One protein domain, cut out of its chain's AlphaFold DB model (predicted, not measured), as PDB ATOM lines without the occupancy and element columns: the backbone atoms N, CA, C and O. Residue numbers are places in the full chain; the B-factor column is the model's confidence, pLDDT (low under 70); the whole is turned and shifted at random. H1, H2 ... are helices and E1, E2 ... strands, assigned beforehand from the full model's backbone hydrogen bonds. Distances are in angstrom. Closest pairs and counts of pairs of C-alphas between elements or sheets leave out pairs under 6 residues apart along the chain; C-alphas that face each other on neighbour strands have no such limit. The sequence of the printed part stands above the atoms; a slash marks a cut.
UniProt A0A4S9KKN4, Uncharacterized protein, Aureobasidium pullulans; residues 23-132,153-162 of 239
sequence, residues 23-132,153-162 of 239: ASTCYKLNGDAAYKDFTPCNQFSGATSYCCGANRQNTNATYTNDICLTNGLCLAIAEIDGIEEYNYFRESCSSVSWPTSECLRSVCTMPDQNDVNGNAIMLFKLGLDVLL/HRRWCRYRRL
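What this domain is: This is residues 23 to 132 and 153 to 162 of the 239 residues of an uncharacterized protein of Aureobasidium pullulans (UniProt A0A4S9KKN4). The model has little regular structure: a long hairpin, E2 and E3, with short E4 beside E3, amid loops, while residues 126 to 132, which include H2, stick out. Of 120 printed residues 30 are in named elements, class mixed, in the order E1 E2 E3 H1 E4 H2; the sheet E2 - E3 - E4 is antiparallel. It is compact, with radius of gyration of the C-alphas 14.3 A and spans of 42 by 34 by 26 A.

How they stand to each other: E2, residues 74 to 80, and E3, residues 83 to 90, form an antiparallel hairpin at 153 degrees; N 76 and O 87, 2.8 A apart, are within hydrogen-bond range. E4, residues 120 to 122, is antiparallel to E3 at 120 degrees, with N 122 and O 88 at 2.7 A. E1, residues 50 to 52, pairs with no named strand; its closest C-alpha pair with H1, residues 100 to 103, is Tyr 50 and Cys 103, 4.8 A. H2, residues 128 to 132, has its O i to N i+4 pair within range; H1 is too short for one. Neither helix is on the sheet.

Where its parts are: E2 spans 18.6 A from C-alpha 74 at (-3.772, -16.376, 46.002), E3 22.9 A. H2 ends at C-alpha 132, (21.994, -22.492, 37.989).

The domain as a whole: Residues 133 to 152 are not printed; C-alphas 132 and 153 are 18.2 A apart. Links E1 to E2 and H1 to E4 are long. In the printed part 25 residues have pLDDT under 70, among them 124 to 132.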
ATOM      1  N   ALA A  23     -20.756 -18.479  55.786       52.25
ATOM      2  CA  ALA A  23     -19.694 -17.654  55.251       52.25
ATOM      3  C   ALA A  23     -18.525 -17.894  56.199       52.25
ATOM      4  O   ALA A  23     -18.517 -17.394  57.327       52.25
ATOM      5  N   SER A  24     -17.648 -18.817  55.823       60.47
ATOM      6  CA  SER A  24     -16.619 -19.311  56.712       60.47
ATOM      7  C   SER A  24     -15.708 -18.137  56.965       60.47
ATOM      8  O   SER A  24     -15.095 -17.588  56.052       60.47
ATOM      9  N   THR A  25     -15.706 -17.699  58.218       85.94
ATOM     10  CA  THR A  25     -14.843 -16.622  58.664       85.94
ATOM     11  C   THR A  25     -13.411 -17.056  58.392       85.94
ATOM     12  O   THR A  25     -12.976 -18.108  58.858       85.94
ATOM     13  N   CYS A  26     -12.705 -16.280  57.582       92.25
ATOM     14  CA  CYS A  26     -11.291 -16.483  57.339       92.25
ATOM     15  C   CYS A  26     -10.495 -15.782  58.439       92.25
ATOM     16  O   CYS A  26     -10.924 -14.766  58.985       92.25
ATOM     17  N   TYR A  27      -9.336 -16.327  58.769       93.19
ATOM     18  CA  TYR A  27      -8.488 -15.889  59.864       93.19
ATOM     19  C   TYR A  27      -7.084 -15.621  59.352       93.19
ATOM     20  O   TYR A  27      -6.534 -16.388  58.558       93.19
ATOM     21  N   LYS A  28      -6.482 -14.547  59.840       91.75
ATOM     22  CA  LYS A  28      -5.078 -14.200  59.634       91.75
ATOM     23  C   LYS A  28      -4.184 -15.087  60.502       91.75
ATOM     24  O   LYS A  28      -4.652 -15.729  61.442       91.75
ATOM     25  N   LEU A  29      -2.881 -15.113  60.212       89.62
ATOM     26  CA  LEU A  29      -1.925 -15.970  60.931       89.62
ATOM     27  C   LEU A  29      -1.877 -15.673  62.441       89.62
ATOM     28  O   LEU A  29      -1.595 -16.561  63.243       89.62
ATOM     29  N   ASN A  30      -2.144 -14.425  62.824       87.44
ATOM     30  CA  ASN A  30      -2.199 -13.983  64.216       87.44
ATOM     31  C   ASN A  30      -3.505 -14.375  64.940       87.44
ATOM     32  O   ASN A  30      -3.601 -14.152  66.142       87.44
ATOM     33  N   GLY A  31      -4.473 -14.976  64.240       88.50
ATOM     34  CA  GLY A  31      -5.764 -15.407  64.781       88.50
ATOM     35  C   GLY A  31      -6.905 -14.410  64.580       88.50
ATOM     36  O   GLY A  31      -8.059 -14.776  64.795       88.50
ATOM     37  N   ASP A  32      -6.617 -13.190  64.125       90.69
ATOM     38  CA  ASP A  32      -7.649 -12.184  63.867       90.69
ATOM     39  C   ASP A  32      -8.517 -12.575  62.672       90.69
ATOM     40  O   ASP A  32      -8.049 -13.208  61.721       90.69
ATOM     41  N   ALA A  33      -9.776 -12.138  62.674       91.31
ATOM     42  CA  ALA A  33     -10.641 -12.283  61.512       91.31
ATOM     43  C   ALA A  33     -10.082 -11.494  60.310       91.31
ATOM     44  O   ALA A  33      -9.656 -10.339  60.427       91.31
ATOM     45  N   ALA A  34     -10.083 -12.127  59.141       90.38
ATOM     46  CA  ALA A  34      -9.830 -11.474  57.867       90.38
ATOM     47  C   ALA A  34     -11.042 -10.624  57.450       90.38
ATOM     48  O   ALA A  34     -12.134 -10.721  58.015       90.38
ATOM     49  N   TYR A  35     -10.841  -9.765  56.454       86.56
ATOM     50  CA  TYR A  35     -11.914  -8.947  55.907       86.56
ATOM     51  C   TYR A  35     -12.966  -9.810  55.184       86.56
ATOM     52  O   TYR A  35     -12.710 -10.943  54.784       86.56
ATOM     53  N   LYS A  36     -14.180  -9.268  55.027       87.81
ATOM     54  CA  LYS A  36     -15.353  -9.987  54.485       87.81
ATOM     55  C   LYS A  36     -15.244 -10.394  53.007       87.81
ATOM     56  O   LYS A  36     -16.081 -11.144  52.517       87.81
ATOM     57  N   ASP A  37     -14.287  -9.823  52.290       88.00
ATOM     58  CA  ASP A  37     -13.955 -10.123  50.895       88.00
ATOM     59  C   ASP A  37     -13.106 -11.393  50.753       88.00
ATOM     60  O   ASP A  37     -13.003 -11.931  49.648       88.00
ATOM     61  N   PHE A  38     -12.536 -11.889  51.857       90.44
ATOM     62  CA  PHE A  38     -11.810 -13.149  51.894       90.44
ATOM     63  C   PHE A  38     -12.783 -14.310  52.012       90.44
ATOM     64  O   PHE A  38     -13.570 -14.396  52.955       90.44
ATOM     65  N   THR A  39     -12.689 -15.226  51.058       91.06
ATOM     66  CA  THR A  39     -13.527 -16.419  50.995       91.06
ATOM     67  C   THR A  39     -12.648 -17.660  50.885       91.06
ATOM     68  O   THR A  39     -11.616 -17.608  50.208       91.06
ATOM     69  N   PRO A  40     -13.032 -18.785  51.507       93.06
ATOM     70  CA  PRO A  40     -12.294 -20.031  51.353       93.06
ATOM     71  C   PRO A  40     -12.275 -20.500  49.903       93.06
ATOM     72  O   PRO A  40     -13.271 -20.413  49.187       93.06
ATOM     73  N   CYS A  41     -11.135 -21.042  49.495       91.56
ATOM     74  CA  CYS A  41     -10.905 -21.490  48.126       91.56
ATOM     75  C   CYS A  41     -11.383 -22.918  47.844       91.56
ATOM     76  O   CYS A  41     -11.412 -23.343  46.690       91.56
ATOM     77  N   ASN A  42     -11.741 -23.682  48.878       84.62
ATOM     78  CA  ASN A  42     -12.299 -25.018  48.713       84.62
ATOM     79  C   ASN A  42     -13.833 -24.968  48.615       84.62
ATOM     80  O   ASN A  42     -14.489 -24.265  49.379       84.62
ATOM     81  N   GLN A  43     -14.401 -25.747  47.693       72.75
ATOM     82  CA  GLN A  43     -15.845 -25.816  47.443       72.75
ATOM     83  C   GLN A  43     -16.589 -26.757  48.408       72.75
ATOM     84  O   GLN A  43     -17.819 -26.797  48.409       72.75
ATOM     85  N   PHE A  44     -15.872 -27.518  49.244       78.00
ATOM     86  CA  PHE A  44     -16.493 -28.411  50.221       78.00
ATOM     87  C   PHE A  44     -16.877 -27.661  51.503       78.00
ATOM     88  O   PHE A  44     -16.022 -27.170  52.241       78.00
ATOM     89  N   SER A  45     -18.179 -27.617  51.794       73.75
ATOM     90  CA  SER A  45     -18.695 -27.038  53.038       73.75
ATOM     91  C   SER A  45     -18.090 -27.732  54.263       73.75
ATOM     92  O   SER A  45     -18.030 -28.959  54.330       73.75
ATOM     93  N   GLY A  46     -17.625 -26.938  55.230       74.44
ATOM     94  CA  GLY A  46     -16.992 -27.424  56.460       74.44
ATOM     95  C   GLY A  46     -15.532 -27.871  56.316       74.44
ATOM     96  O   GLY A  46     -14.894 -28.156  57.328       74.44
ATOM     97  N   ALA A  47     -14.969 -27.905  55.103       84.88
ATOM     98  CA  ALA A  47     -13.556 -28.210  54.917       84.88
ATOM     99  C   ALA A  47     -12.669 -27.001  55.260       84.88
ATOM    100  O   ALA A  47     -12.974 -25.852  54.929       84.88
ATOM    101  N   THR A  48     -11.524 -27.264  55.896       89.75
ATOM    102  CA  THR A  48     -10.500 -26.229  56.076       89.75
ATOM    103  C   THR A  48      -9.806 -25.956  54.744       89.75
ATOM    104  O   THR A  48      -9.488 -26.881  53.999       89.75
ATOM    105  N   SER A  49      -9.580 -24.684  54.431       92.31
ATOM    106  CA  SER A  49      -8.821 -24.258  53.259       92.31
ATOM    107  C   SER A  49      -8.213 -22.882  53.474       92.31
ATOM    108  O   SER A  49      -8.649 -22.121  54.338       92.31
ATOM    109  N   TYR A  50      -7.198 -22.564  52.681       93.81
ATOM    110  CA  TYR A  50      -6.752 -21.190  52.519       93.81
ATOM    111  C   TYR A  50      -7.889 -20.331  51.947       93.81
ATOM    112  O   TYR A  50      -8.783 -20.814  51.245       93.81
ATOM    113  N   CYS A  51      -7.849 -19.051  52.284       94.19
ATOM    114  CA  CYS A  51      -8.809 -18.056  51.851       94.19
ATOM    115  C   CYS A  51      -8.103 -16.964  51.056       94.19
ATOM    116  O   CYS A  51      -7.056 -16.474  51.488       94.19
ATOM    117  N   CYS A  52      -8.735 -16.556  49.958       93.25
ATOM    118  CA  CYS A  52      -8.272 -15.471  49.101       93.25
ATOM    119  C   CYS A  52      -9.305 -14.348  49.045       93.25
ATOM    120  O   CYS A  52     -10.500 -14.613  49.223       93.25
ATOM    121  N   GLY A  53      -8.879 -13.118  48.753       90.31
ATOM    122  CA  GLY A  53      -9.780 -11.988  48.497       90.31
ATOM    123  C   GLY A  53     -10.504 -12.092  47.150       90.31
ATOM    124  O   GLY A  53     -10.353 -11.244  46.271       90.31
ATOM    125  N   ALA A  54     -11.277 -13.163  46.968       87.56
ATOM    126  CA  ALA A  54     -11.982 -13.492  45.732       87.56
ATOM    127  C   ALA A  54     -13.362 -12.816  45.619       87.56
ATOM    128  O   ALA A  54     -14.020 -12.934  44.586       87.56
ATOM    129  N   ASN A  55     -13.807 -12.101  46.659       86.38
ATOM    130  CA  ASN A  55     -15.073 -11.364  46.680       86.38
ATOM    131  C   ASN A  55     -14.860  -9.864  46.948       86.38
ATOM    132  O   ASN A  55     -15.627  -9.220  47.676       86.38
ATOM    133  N   ARG A  56     -13.789  -9.295  46.388       78.56
ATOM    134  CA  ARG A  56     -13.544  -7.855  46.450       78.56
ATOM    135  C   ARG A  56     -14.586  -7.150  45.598       78.56
ATOM    136  O   ARG A  56     -14.729  -7.376  44.399       78.56
ATOM    137  N   GLN A  57     -15.343  -6.263  46.231       71.62
ATOM    138  CA  GLN A  57     -16.161  -5.327  45.475       71.62
ATOM    139  C   GLN A  57     -15.213  -4.272  44.924       71.62
ATOM    140  O   GLN A  57     -14.731  -3.435  45.689       71.62
ATOM    141  N   ASN A  58     -14.914  -4.375  43.625       59.28
ATOM    142  CA  ASN A  58     -13.991  -3.535  42.853       59.28
ATOM    143  C   ASN A  58     -14.432  -2.063  42.816       59.28
ATOM    144  O   ASN A  58     -14.741  -1.504  41.772       59.28
ATOM    145  N   THR A  59     -14.487  -1.423  43.977       54.75
ATOM    146  CA  THR A  59     -14.999  -0.065  44.158       54.75
ATOM    147  C   THR A  59     -13.978   0.997  43.751       54.75
ATOM    148  O   THR A  59     -14.348   2.158  43.663       54.75
ATOM    149  N   ASN A  60     -12.723   0.611  43.464       56.19
ATOM    150  CA  ASN A  60     -11.636   1.505  43.027       56.19
ATOM    151  C   ASN A  60     -10.471   0.779  42.306       56.19
ATOM    152  O   ASN A  60      -9.336   1.247  42.320       56.19
ATOM    153  N   ALA A  61     -10.674  -0.439  41.799       55.47
ATOM    154  CA  ALA A  61      -9.632  -1.447  41.967       55.47
ATOM    155  C   ALA A  61      -8.512  -1.455  40.910       55.47
ATOM    156  O   ALA A  61      -8.682  -1.920  39.791       55.47
ATOM    157  N   THR A  62      -7.318  -1.081  41.376       68.00
ATOM    158  CA  THR A  62      -6.006  -1.483  40.846       68.00
ATOM    159  C   THR A  62      -5.818  -3.006  40.815       68.00
ATOM    160  O   THR A  62      -4.904  -3.450  40.146       68.00
ATOM    161  N   TYR A  63      -6.637  -3.806  41.518       70.56
ATOM    162  CA  TYR A  63      -6.514  -5.270  41.632       70.56
ATOM    163  C   TYR A  63      -7.822  -5.993  41.274       70.56
ATOM    164  O   TYR A  63      -8.897  -5.564  41.681       70.56
ATOM    165  N   THR A  64      -7.740  -7.129  40.583       82.31
ATOM    166  CA  THR A  64      -8.881  -8.032  40.376       82.31
ATOM    167  C   THR A  64      -9.224  -8.818  41.649       82.31
ATOM    168  O   THR A  64      -8.474  -8.826  42.628       82.31
ATOM    169  N   ASN A  65     -10.352  -9.538  41.623       89.69
ATOM    170  CA  ASN A  65     -10.576 -10.638  42.564       89.69
ATOM    171  C   ASN A  65      -9.421 -11.637  42.467       89.69
ATOM    172  O   ASN A  65      -8.956 -11.935  41.361       89.69
ATOM    173  N   ASP A  66      -8.983 -12.150  43.614       91.25
ATOM    174  CA  ASP A  66      -7.903 -13.130  43.638       91.25
ATOM    175  C   ASP A  66      -8.330 -14.457  43.017       91.25
ATOM    176  O   ASP A  66      -9.441 -14.950  43.229       91.25
ATOM    177  N   ILE A  67      -7.391 -15.079  42.311       91.81
ATOM    178  CA  ILE A  67      -7.525 -16.435  41.793       91.81
ATOM    179  C   ILE A  67      -6.909 -17.403  42.808       91.81
ATOM    180  O   ILE A  67      -5.722 -17.320  43.130       91.81
ATOM    181  N   CYS A  68      -7.710 -18.349  43.290       92.56
ATOM    182  CA  CYS A  68      -7.262 -19.431  44.163       92.56
ATOM    183  C   CYS A  68      -6.374 -20.428  43.398       92.56
ATOM    184  O   CYS A  68      -6.800 -20.993  42.388       92.56
ATOM    185  N   LEU A  69      -5.161 -20.689  43.889       91.56
ATOM    186  CA  LEU A  69      -4.233 -21.650  43.290       91.56
ATOM    187  C   LEU A  69      -4.145 -22.934  44.115       91.56
ATOM    188  O   LEU A  69      -4.045 -22.911  45.338       91.56
ATOM    189  N   THR A  70      -4.066 -24.080  43.440       89.06
ATOM    190  CA  THR A  70      -4.036 -25.416  44.070       89.06
ATOM    191  C   THR A  70      -2.892 -25.636  45.067       89.06
ATOM    192  O   THR A  70      -2.959 -26.556  45.875       89.06
ATOM    193  N   ASN A  71      -1.860 -24.794  45.044       86.19
ATOM    194  CA  ASN A  71      -0.734 -24.819  45.979       86.19
ATOM    195  C   ASN A  71      -0.969 -24.019  47.277       86.19
ATOM    196  O   ASN A  71      -0.036 -23.876  48.067       86.19
ATOM    197  N   GLY A  72      -2.172 -23.484  47.497       89.25
ATOM    198  CA  GLY A  72      -2.515 -22.720  48.698       89.25
ATOM    199  C   GLY A  72      -2.195 -21.227  48.629       89.25
ATOM    200  O   GLY A  72      -2.199 -20.561  49.663       89.25
ATOM    201  N   LEU A  73      -1.878 -20.708  47.438       92.25
ATOM    202  CA  LEU A  73      -1.610 -19.288  47.205       92.25
ATOM    203  C   LEU A  73      -2.784 -18.592  46.506       92.25
ATOM    204  O   LEU A  73      -3.577 -19.217  45.803       92.25
ATOM    205  N   CYS A  74      -2.831 -17.275  46.660       92.56
ATOM    206  CA  CYS A  74      -3.772 -16.376  46.002       92.56
ATOM    207  C   CYS A  74      -3.035 -15.578  44.926       92.56
ATOM    208  O   CYS A  74      -1.990 -14.995  45.215       92.56
ATOM    209  N   LEU A  75      -3.537 -15.555  43.694       92.12
ATOM    210  CA  LEU A  75      -3.005 -14.709  42.626       92.12
ATOM    211  C   LEU A  75      -3.865 -13.452  42.492       92.12
ATOM    212  O   LEU A  75      -5.001 -13.539  42.033       92.12
ATOM    213  N   ALA A  76      -3.291 -12.302  42.833       88.38
ATOM    214  CA  ALA A  76      -3.860 -10.995  42.537       88.38
ATOM    215  C   ALA A  76      -3.255 -10.466  41.233       88.38
ATOM    216  O   ALA A  76      -2.027 -10.387  41.102       88.38
ATOM    217  N   ILE A  77      -4.109 -10.080  40.290       87.62
ATOM    218  CA  ILE A  77      -3.699  -9.410  39.056       87.62
ATOM    219  C   ILE A  77      -4.010  -7.932  39.235       87.62
ATOM    220  O   ILE A  77      -5.131  -7.577  39.594       87.62
ATOM    221  N   ALA A  78      -3.003  -7.088  39.055       83.81
ATOM    222  CA  ALA A  78      -3.131  -5.650  39.197       83.81
ATOM    223  C   ALA A  78      -2.852  -4.955  37.873       83.81
ATOM    224  O   ALA A  78      -1.894  -5.335  37.215       83.81
ATOM    225  N   GLU A  79      -3.604  -3.923  37.508       82.50
ATOM    226  CA  GLU A  79      -3.230  -3.053  36.389       82.50
ATOM    227  C   GLU A  79      -2.636  -1.759  36.949       82.50
ATOM    228  O   GLU A  79      -3.312  -0.991  37.638       82.50
ATOM    229  N   ILE A  80      -1.349  -1.539  36.690       80.38
ATOM    230  CA  ILE A  80      -0.611  -0.356  37.134       80.38
ATOM    231  C   ILE A  80       0.006   0.281  35.894       80.38
ATOM    232  O   ILE A  80       0.795  -0.352  35.197       80.38
ATOM    233  N   ASP A  81      -0.378   1.525  35.602       84.44
ATOM    234  CA  ASP A  81       0.096   2.284  34.437       84.44
ATOM    235  C   ASP A  81      -0.076   1.535  33.093       84.44
ATOM    236  O   ASP A  81       0.767   1.618  32.201       84.44
ATOM    237  N   GLY A  82      -1.176   0.782  32.950       82.94
ATOM    238  CA  GLY A  82      -1.484  -0.015  31.755       82.94
ATOM    239  C   GLY A  82      -0.693  -1.324  31.632       82.94
ATOM    240  O   GLY A  82      -0.717  -1.958  30.577       82.94
ATOM    241  N   ILE A  83       0.027  -1.727  32.683       83.00
ATOM    242  CA  ILE A  83       0.781  -2.982  32.747       83.00
ATOM    243  C   ILE A  83       0.154  -3.894  33.801       83.00
ATOM    244  O   ILE A  83      -0.075  -3.485  34.940       83.00
ATOM    245  N   GLU A  84      -0.069  -5.156  33.435       86.31
ATOM    246  CA  GLU A  84      -0.498  -6.184  34.379       86.31
ATOM    247  C   GLU A  84       0.664  -6.650  35.273       86.31
ATOM    248  O   GLU A  84       1.667  -7.201  34.808       86.31
ATOM    249  N   GLU A  85       0.512  -6.481  36.584       85.31
ATOM    250  CA  GLU A  85       1.369  -7.060  37.610       85.31
ATOM    251  C   GLU A  85       0.711  -8.283  38.258       85.31
ATOM    252  O   GLU A  85      -0.390  -8.222  38.803       85.31
ATOM    253  N   TYR A  86       1.453  -9.389  38.293       87.94
ATOM    254  CA  TYR A  86       1.023 -10.649  38.890       87.94
ATOM    255  C   TYR A  86       1.656 -10.803  40.272       87.94
ATOM    256  O   TYR A  86       2.878 -10.935  40.401       87.94
ATOM    257  N   ASN A  87       0.832 -10.794  41.316       86.19
ATOM    258  CA  ASN A  87       1.284 -10.910  42.695       86.19
ATOM    259  C   ASN A  87       0.699 -12.165  43.341       86.19
ATOM    260  O   ASN A  87      -0.508 -12.377  43.343       86.19
ATOM    261  N   TYR A  88       1.567 -12.990  43.916       90.38
ATOM    262  CA  TYR A  88       1.171 -14.209  44.611       90.38
ATOM    263  C   TYR A  88       1.200 -13.951  46.107       90.38
ATOM    264  O   TYR A  88       2.180 -13.407  46.610       90.38
ATOM    265  N   PHE A  89       0.169 -14.366  46.828       89.81
ATOM    266  CA  PHE A  89       0.045 -14.118  48.253       89.81
ATOM    267  C   PHE A  89      -0.228 -15.395  49.024       89.81
ATOM    268  O   PHE A  89      -0.977 -16.270  48.591       89.81
ATOM    269  N   ARG A  90       0.362 -15.464  50.214       93.00
ATOM    270  CA  ARG A  90      -0.148 -16.287  51.306       93.00
ATOM    271  C   ARG A  90      -0.969 -15.371  52.209       93.00
ATOM    272  O   ARG A  90      -0.388 -14.519  52.886       93.00
ATOM    273  N   GLU A  91      -2.283 -15.551  52.205       92.06
ATOM    274  CA  GLU A  91      -3.219 -14.617  52.834       92.06
ATOM    275  C   GLU A  91      -3.809 -15.135  54.153       92.06
ATOM    276  O   GLU A  91      -3.206 -14.956  55.212       92.06
ATOM    277  N   SER A  92      -4.983 -15.770  54.103       93.94
ATOM    278  CA  SER A  92      -5.744 -16.187  55.284       93.94
ATOM    279  C   SER A  92      -6.187 -17.651  55.212       93.94
ATOM    280  O   SER A  92      -5.949 -18.341  54.222       93.94
ATOM    281  N   CYS A  93      -6.787 -18.155  56.289       94.31
ATOM    282  CA  CYS A  93      -7.223 -19.545  56.430       94.31
ATOM    283  C   CYS A  93      -8.648 -19.616  56.974       94.31
ATOM    284  O   CYS A  93      -8.979 -18.871  57.888       94.31
ATOM    285  N   SER A  94      -9.474 -20.559  56.525       93.88
ATOM    286  CA  SER A  94     -10.825 -20.761  57.073       93.88
ATOM    287  C   SER A  94     -10.845 -21.390  58.475       93.88
ATOM    288  O   SER A  94     -11.910 -21.613  59.045       93.88
ATOM    289  N   SER A  95      -9.670 -21.663  59.051       92.31
ATOM    290  CA  SER A  95      -9.501 -22.152  60.416       92.31
ATOM    291  C   SER A  95      -8.516 -21.289  61.203       92.31
ATOM    292  O   SER A  95      -7.397 -21.037  60.754       92.31
ATOM    293  N   VAL A  96      -8.889 -20.934  62.438       91.94
ATOM    294  CA  VAL A  96      -8.021 -20.239  63.409       91.94
ATOM    295  C   VAL A  96      -6.750 -21.043  63.702       91.94
ATOM    296  O   VAL A  96      -5.687 -20.475  63.955       91.94
ATOM    297  N   SER A  97      -6.827 -22.380  63.645       91.62
ATOM    298  CA  SER A  97      -5.673 -23.242  63.914       91.62
ATOM    299  C   SER A  97      -4.603 -23.167  62.823       91.62
ATOM    300  O   SER A  97      -3.452 -23.513  63.101       91.62
ATOM    301  N   TRP A  98      -4.936 -22.667  61.624       92.75
ATOM    302  CA  TRP A  98      -4.017 -22.555  60.488       92.75
ATOM    303  C   TRP A  98      -3.238 -23.861  60.246       92.75
ATOM    304  O   TRP A  98      -2.026 -23.917  60.449       92.75
ATOM    305  N   PRO A  99      -3.893 -24.964  59.872       91.06
ATOM    306  CA  PRO A  99      -3.167 -26.202  59.640       91.06
ATOM    307  C   PRO A  99      -2.175 -26.035  58.478       91.06
ATOM    308  O   PRO A  99      -2.437 -25.368  57.473       91.06
ATOM    309  N   THR A 100      -0.978 -26.595  58.645       88.50
ATOM    310  CA  THR A 100       0.149 -26.374  57.727       88.50
ATOM    311  C   THR A 100      -0.103 -26.960  56.337       88.50
ATOM    312  O   THR A 100       0.452 -26.452  55.365       88.50
ATOM    313  N   SER A 101      -0.923 -28.009  56.251       87.31
ATOM    314  CA  SER A 101      -1.279 -28.724  55.022       87.31
ATOM    315  C   SER A 101      -2.192 -27.916  54.100       87.31
ATOM    316  O   SER A 101      -2.035 -27.992  52.887       87.31
ATOM    317  N   GLU A 102      -3.103 -27.115  54.652       88.75
ATOM    318  CA  GLU A 102      -4.128 -26.401  53.881       88.75
ATOM    319  C   GLU A 102      -3.864 -24.895  53.798       88.75
ATOM    320  O   GLU A 102      -4.324 -24.253  52.857       88.75
ATOM    321  N   CYS A 103      -3.144 -24.329  54.773       92.12
ATOM    322  CA  CYS A 103      -3.024 -22.878  54.953       92.12
ATOM    323  C   CYS A 103      -1.578 -22.377  55.074       92.12
ATOM    324  O   CYS A 103      -1.349 -21.248  55.495       92.12
ATOM    325  N   LEU A 104      -0.578 -23.196  54.727       91.31
ATOM    326  CA  LEU A 104       0.824 -22.762  54.617       91.31
ATOM    327  C   LEU A 104       1.366 -22.054  55.880       91.31
ATOM    328  O   LEU A 104       2.153 -21.108  55.795       91.31
ATOM    329  N   ARG A 105       0.970 -22.511  57.079       90.25
ATOM    330  CA  ARG A 105       1.349 -21.894  58.370       90.25
ATOM    331  C   ARG A 105       2.851 -21.757  58.593       90.25
ATOM    332  O   ARG A 105       3.251 -20.926  59.393       90.25
ATOM    333  N   SER A 106       3.683 -22.557  57.932       89.12
ATOM    334  CA  SER A 106       5.146 -22.519  58.049       89.12
ATOM    335  C   SER A 106       5.833 -21.598  57.032       89.12
ATOM    336  O   SER A 106       7.055 -21.442  57.073       89.12
ATOM    337  N   VAL A 107       5.073 -20.983  56.123       86.88
ATOM    338  CA  VAL A 107       5.592 -20.155  55.033       86.88
ATOM    339  C   VAL A 107       5.439 -18.680  55.394       86.88
ATOM    340  O   VAL A 107       4.356 -18.241  55.763       86.88
ATOM    341  N   CYS A 108       6.533 -17.923  55.283       86.56
ATOM    342  CA  CYS A 108       6.584 -16.473  55.504       86.56
ATOM    343  C   CYS A 108       5.919 -16.002  56.809       86.56
ATOM    344  O   CYS A 108       5.019 -15.170  56.817       86.56
ATOM    345  N   THR A 109       6.343 -16.581  57.931       86.25
ATOM    346  CA  THR A 109       5.729 -16.360  59.249       86.25
ATOM    347  C   THR A 109       6.315 -15.190  60.025       86.25
ATOM    348  O   THR A 109       5.767 -14.817  61.062       86.25
ATOM    349  N   MET A 110       7.436 -14.628  59.571       83.75
ATOM    350  CA  MET A 110       8.083 -13.536  60.289       83.75
ATOM    351  C   MET A 110       7.309 -12.228  60.050       83.75
ATOM    352  O   MET A 110       6.872 -11.984  58.925       83.75
ATOM    353  N   PRO A 111       7.132 -11.365  61.069       80.62
ATOM    354  CA  PRO A 111       6.396 -10.109  60.908       80.62
ATOM    355  C   PRO A 111       6.964  -9.195  59.816       80.62
ATOM    356  O   PRO A 111       6.213  -8.512  59.134       80.62
ATOM    357  N   ASP A 112       8.280  -9.226  59.602       83.06
ATOM    358  CA  ASP A 112       8.977  -8.482  58.549       83.06
ATOM    359  C   ASP A 112       8.799  -9.083  57.144       83.06
ATOM    360  O   ASP A 112       9.453  -8.645  56.207       83.06
ATOM    361  N   GLN A 113       7.955 -10.099  56.971       83.69
ATOM    362  CA  GLN A 113       7.612 -10.698  55.675       83.69
ATOM    363  C   GLN A 113       6.147 -10.472  55.301       83.69
ATOM    364  O   GLN A 113       5.763 -10.743  54.163       83.69
ATOM    365  N   ASN A 114       5.354  -9.972  56.249       83.81
ATOM    366  CA  ASN A 114       3.939  -9.714  56.075       83.81
ATOM    367  C   ASN A 114       3.695  -8.221  55.821       83.81
ATOM    368  O   ASN A 114       4.440  -7.359  56.295       83.81
ATOM    369  N   ASP A 115       2.646  -7.913  55.069       81.50
ATOM    370  CA  ASP A 115       2.104  -6.566  54.975       81.50
ATOM    371  C   ASP A 115       1.373  -6.170  56.274       81.50
ATOM    372  O   ASP A 115       1.276  -6.938  57.236       81.50
ATOM    373  N   VAL A 116       0.824  -4.953  56.300       79.06
ATOM    374  CA  VAL A 116       0.040  -4.439  57.438       79.06
ATOM    375  C   VAL A 116      -1.201  -5.282  57.753       79.06
ATOM    376  O   VAL A 116      -1.747  -5.188  58.850       79.06
ATOM    377  N   ASN A 117      -1.641  -6.113  56.811       77.06
ATOM    378  CA  ASN A 117      -2.797  -6.983  56.949       77.06
ATOM    379  C   ASN A 117      -2.420  -8.403  57.386       77.06
ATOM    380  O   ASN A 117      -3.329  -9.186  57.660       77.06
ATOM    381  N   GLY A 118      -1.129  -8.723  57.516       80.44
ATOM    382  CA  GLY A 118      -0.648 -10.060  57.871       80.44
ATOM    383  C   GLY A 118      -0.449 -10.996  56.672       80.44
ATOM    384  O   GLY A 118      -0.105 -12.163  56.880       80.44
ATOM    385  N   ASN A 119      -0.628 -10.501  55.444       86.88
ATOM    386  CA  ASN A 119      -0.471 -11.268  54.210       86.88
ATOM    387  C   ASN A 119       0.990 -11.239  53.756       86.88
ATOM    388  O   ASN A 119       1.642 -10.196  53.814       86.88
ATOM    389  N   ALA A 120       1.509 -12.353  53.248       90.31
ATOM    390  CA  ALA A 120       2.868 -12.405  52.711       90.31
ATOM    391  C   ALA A 120       2.851 -12.384  51.182       90.31
ATOM    392  O   ALA A 120       2.238 -13.258  50.567       90.31
ATOM    393  N   ILE A 121       3.579 -11.443  50.568       87.62
ATOM    394  CA  ILE A 121       3.848 -11.473  49.124       87.62
ATOM    395  C   ILE A 121       4.896 -12.547  48.846       87.62
ATOM    396  O   ILE A 121       5.999 -12.539  49.400       87.62
ATOM    397  N   MET A 122       4.564 -13.441  47.929       86.12
ATOM    398  CA  MET A 122       5.375 -14.565  47.507       86.12
ATOM    399  C   MET A 122       6.029 -14.253  46.162       86.12
ATOM    400  O   MET A 122       5.369 -13.920  45.180       86.12
ATOM    401  N   LEU A 123       7.351 -14.388  46.094       73.75
ATOM    402  CA  LEU A 123       8.057 -14.424  44.823       73.75
ATOM    403  C   LEU A 123       7.795 -15.780  44.181       73.75
ATOM    404  O   LEU A 123       8.319 -16.794  44.642       73.75
ATOM    405  N   PHE A 124       7.051 -15.803  43.080       59.06
ATOM    406  CA  PHE A 124       7.130 -16.930  42.165       59.06
ATOM    407  C   PHE A 124       8.488 -16.832  41.480       59.06
ATOM    408  O   PHE A 124       8.664 -16.128  40.485       59.06
ATOM    409  N   LYS A 125       9.508 -17.462  42.063       48.38
ATOM    410  CA  LYS A 125      10.791 -17.582  41.385       48.38
ATOM    411  C   LYS A 125      10.585 -18.579  40.244       48.38
ATOM    412  O   LYS A 125      10.781 -19.776  40.421       48.38
ATOM    413  N   LEU A 126      10.105 -18.079  39.103       40.38
ATOM    414  CA  LEU A 126      10.019 -18.796  37.834       40.38
ATOM    415  C   LEU A 126      11.340 -19.536  37.613       40.38
ATOM    416  O   LEU A 126      12.346 -18.875  37.391       40.38
ATOM    417  N   GLY A 127      11.342 -20.867  37.738       37.53
ATOM    418  CA  GLY A 127      12.218 -21.833  37.052       37.53
ATOM    419  C   GLY A 127      13.746 -21.637  36.986       37.53
ATOM    420  O   GLY A 127      14.421 -22.498  36.432       37.53
ATOM    421  N   LEU A 128      14.342 -20.575  37.526       38.31
ATOM    422  CA  LEU A 128      15.749 -20.227  37.291       38.31
ATOM    423  C   LEU A 128      16.726 -20.947  38.225       38.31
ATOM    424  O   LEU A 128      17.929 -20.955  37.969       38.31
ATOM    425  N   ASP A 129      16.228 -21.606  39.271       42.03
ATOM    426  CA  ASP A 129      17.073 -22.434  40.135       42.03
ATOM    427  C   ASP A 129      17.375 -23.818  39.507       42.03
ATOM    428  O   ASP A 129      18.265 -24.507  39.999       42.03
ATOM    429  N   VAL A 130      16.732 -24.205  38.390       37.62
ATOM    430  CA  VAL A 130      17.088 -25.428  37.630       37.62
ATOM    431  C   VAL A 130      18.298 -25.192  36.713       37.62
ATOM    432  O   VAL A 130      19.149 -26.068  36.583       37.62
ATOM    433  N   LEU A 131      18.450 -23.992  36.143       34.38
ATOM    434  CA  LEU A 131      19.569 -23.686  35.238       34.38
ATOM    435  C   LEU A 131      20.871 -23.342  35.978       34.38
ATOM    436  O   LEU A 131      21.948 -23.709  35.518       34.38
ATOM    437  N   LEU A 132      20.799 -22.736  37.168       36.16
ATOM    438  CA  LEU A 132      21.994 -22.492  37.989       36.16
ATOM    439  C   LEU A 132      22.522 -23.764  38.676       36.16
ATOM    440  O   LEU A 132      23.717 -23.856  38.959       36.16
ATOM    441  N   HIS A 153      13.353 -20.850  52.964       47.06
ATOM    442  CA  HIS A 153      12.056 -20.167  53.100       47.06
ATOM    443  C   HIS A 153      12.149 -18.653  52.856       47.06
ATOM    444  O   HIS A 153      11.277 -18.088  52.206       47.06
ATOM    445  N   ARG A 154      13.253 -18.004  53.259       50.72
ATOM    446  CA  ARG A 154      13.461 -16.563  53.017       50.72
ATOM    447  C   ARG A 154      13.521 -16.183  51.535       50.72
ATOM    448  O   ARG A 154      13.273 -15.032  51.213       50.72
ATOM    449  N   ARG A 155      13.859 -17.116  50.633       59.81
ATOM    450  CA  ARG A 155      13.950 -16.825  49.190       59.81
ATOM    451  C   ARG A 155      12.593 -16.583  48.532       59.81
ATOM    452  O   ARG A 155      12.562 -15.981  47.465       59.81
ATOM    453  N   TRP A 156      11.509 -17.040  49.154       65.44
ATOM    454  CA  TRP A 156      10.159 -16.946  48.602       65.44
ATOM    455  C   TRP A 156       9.379 -15.747  49.141       65.44
ATOM    456  O   TRP A 156       8.441 -15.315  48.492       65.44
ATOM    457  N   CYS A 157       9.766 -15.181  50.285       76.12
ATOM    458  CA  CYS A 157       9.059 -14.057  50.896       76.12
ATOM    459  C   CYS A 157       9.596 -12.730  50.343       76.12
ATOM    460  O   CYS A 157      10.775 -12.409  50.535       76.12
ATOM    461  N   ARG A 158       8.753 -11.938  49.672       69.62
ATOM    462  CA  ARG A 158       9.109 -10.577  49.253       69.62
ATOM    463  C   ARG A 158       8.751  -9.602  50.366       69.62
ATOM    464  O   ARG A 158       7.580  -9.401  50.663       69.62
ATOM    465  N   TYR A 159       9.745  -8.907  50.908       48.84
ATOM    466  CA  TYR A 159       9.468  -7.714  51.699       48.84
ATOM    467  C   TYR A 159       9.200  -6.531  50.764       48.84
ATOM    468  O   TYR A 159      10.118  -6.037  50.100       48.84
ATOM    469  N   ARG A 160       7.953  -6.053  50.699       44.06
ATOM    470  CA  ARG A 160       7.645  -4.758  50.076       44.06
ATOM    471  C   ARG A 160       7.829  -3.690  51.153       44.06
ATOM    472  O   ARG A 160       6.888  -3.329  51.849       44.06
ATOM    473  N   ARG A 161       9.052  -3.168  51.308       33.69
ATOM    474  CA  ARG A 161       9.247  -1.899  52.022       33.69
ATOM    475  C   ARG A 161       8.556  -0.842  51.159       33.69
ATOM    476  O   ARG A 161       9.134  -0.422  50.158       33.69
ATOM    477  N   LEU A 162       7.301  -0.505  51.467       28.33
ATOM    478  CA  LEU A 162       6.589   0.601  50.827       28.33
ATOM    479  C   LEU A 162       7.508   1.823  50.935       28.33
ATOM    480  O   LEU A 162       7.729   2.346  52.028       28.33
TER     481      LEU A 162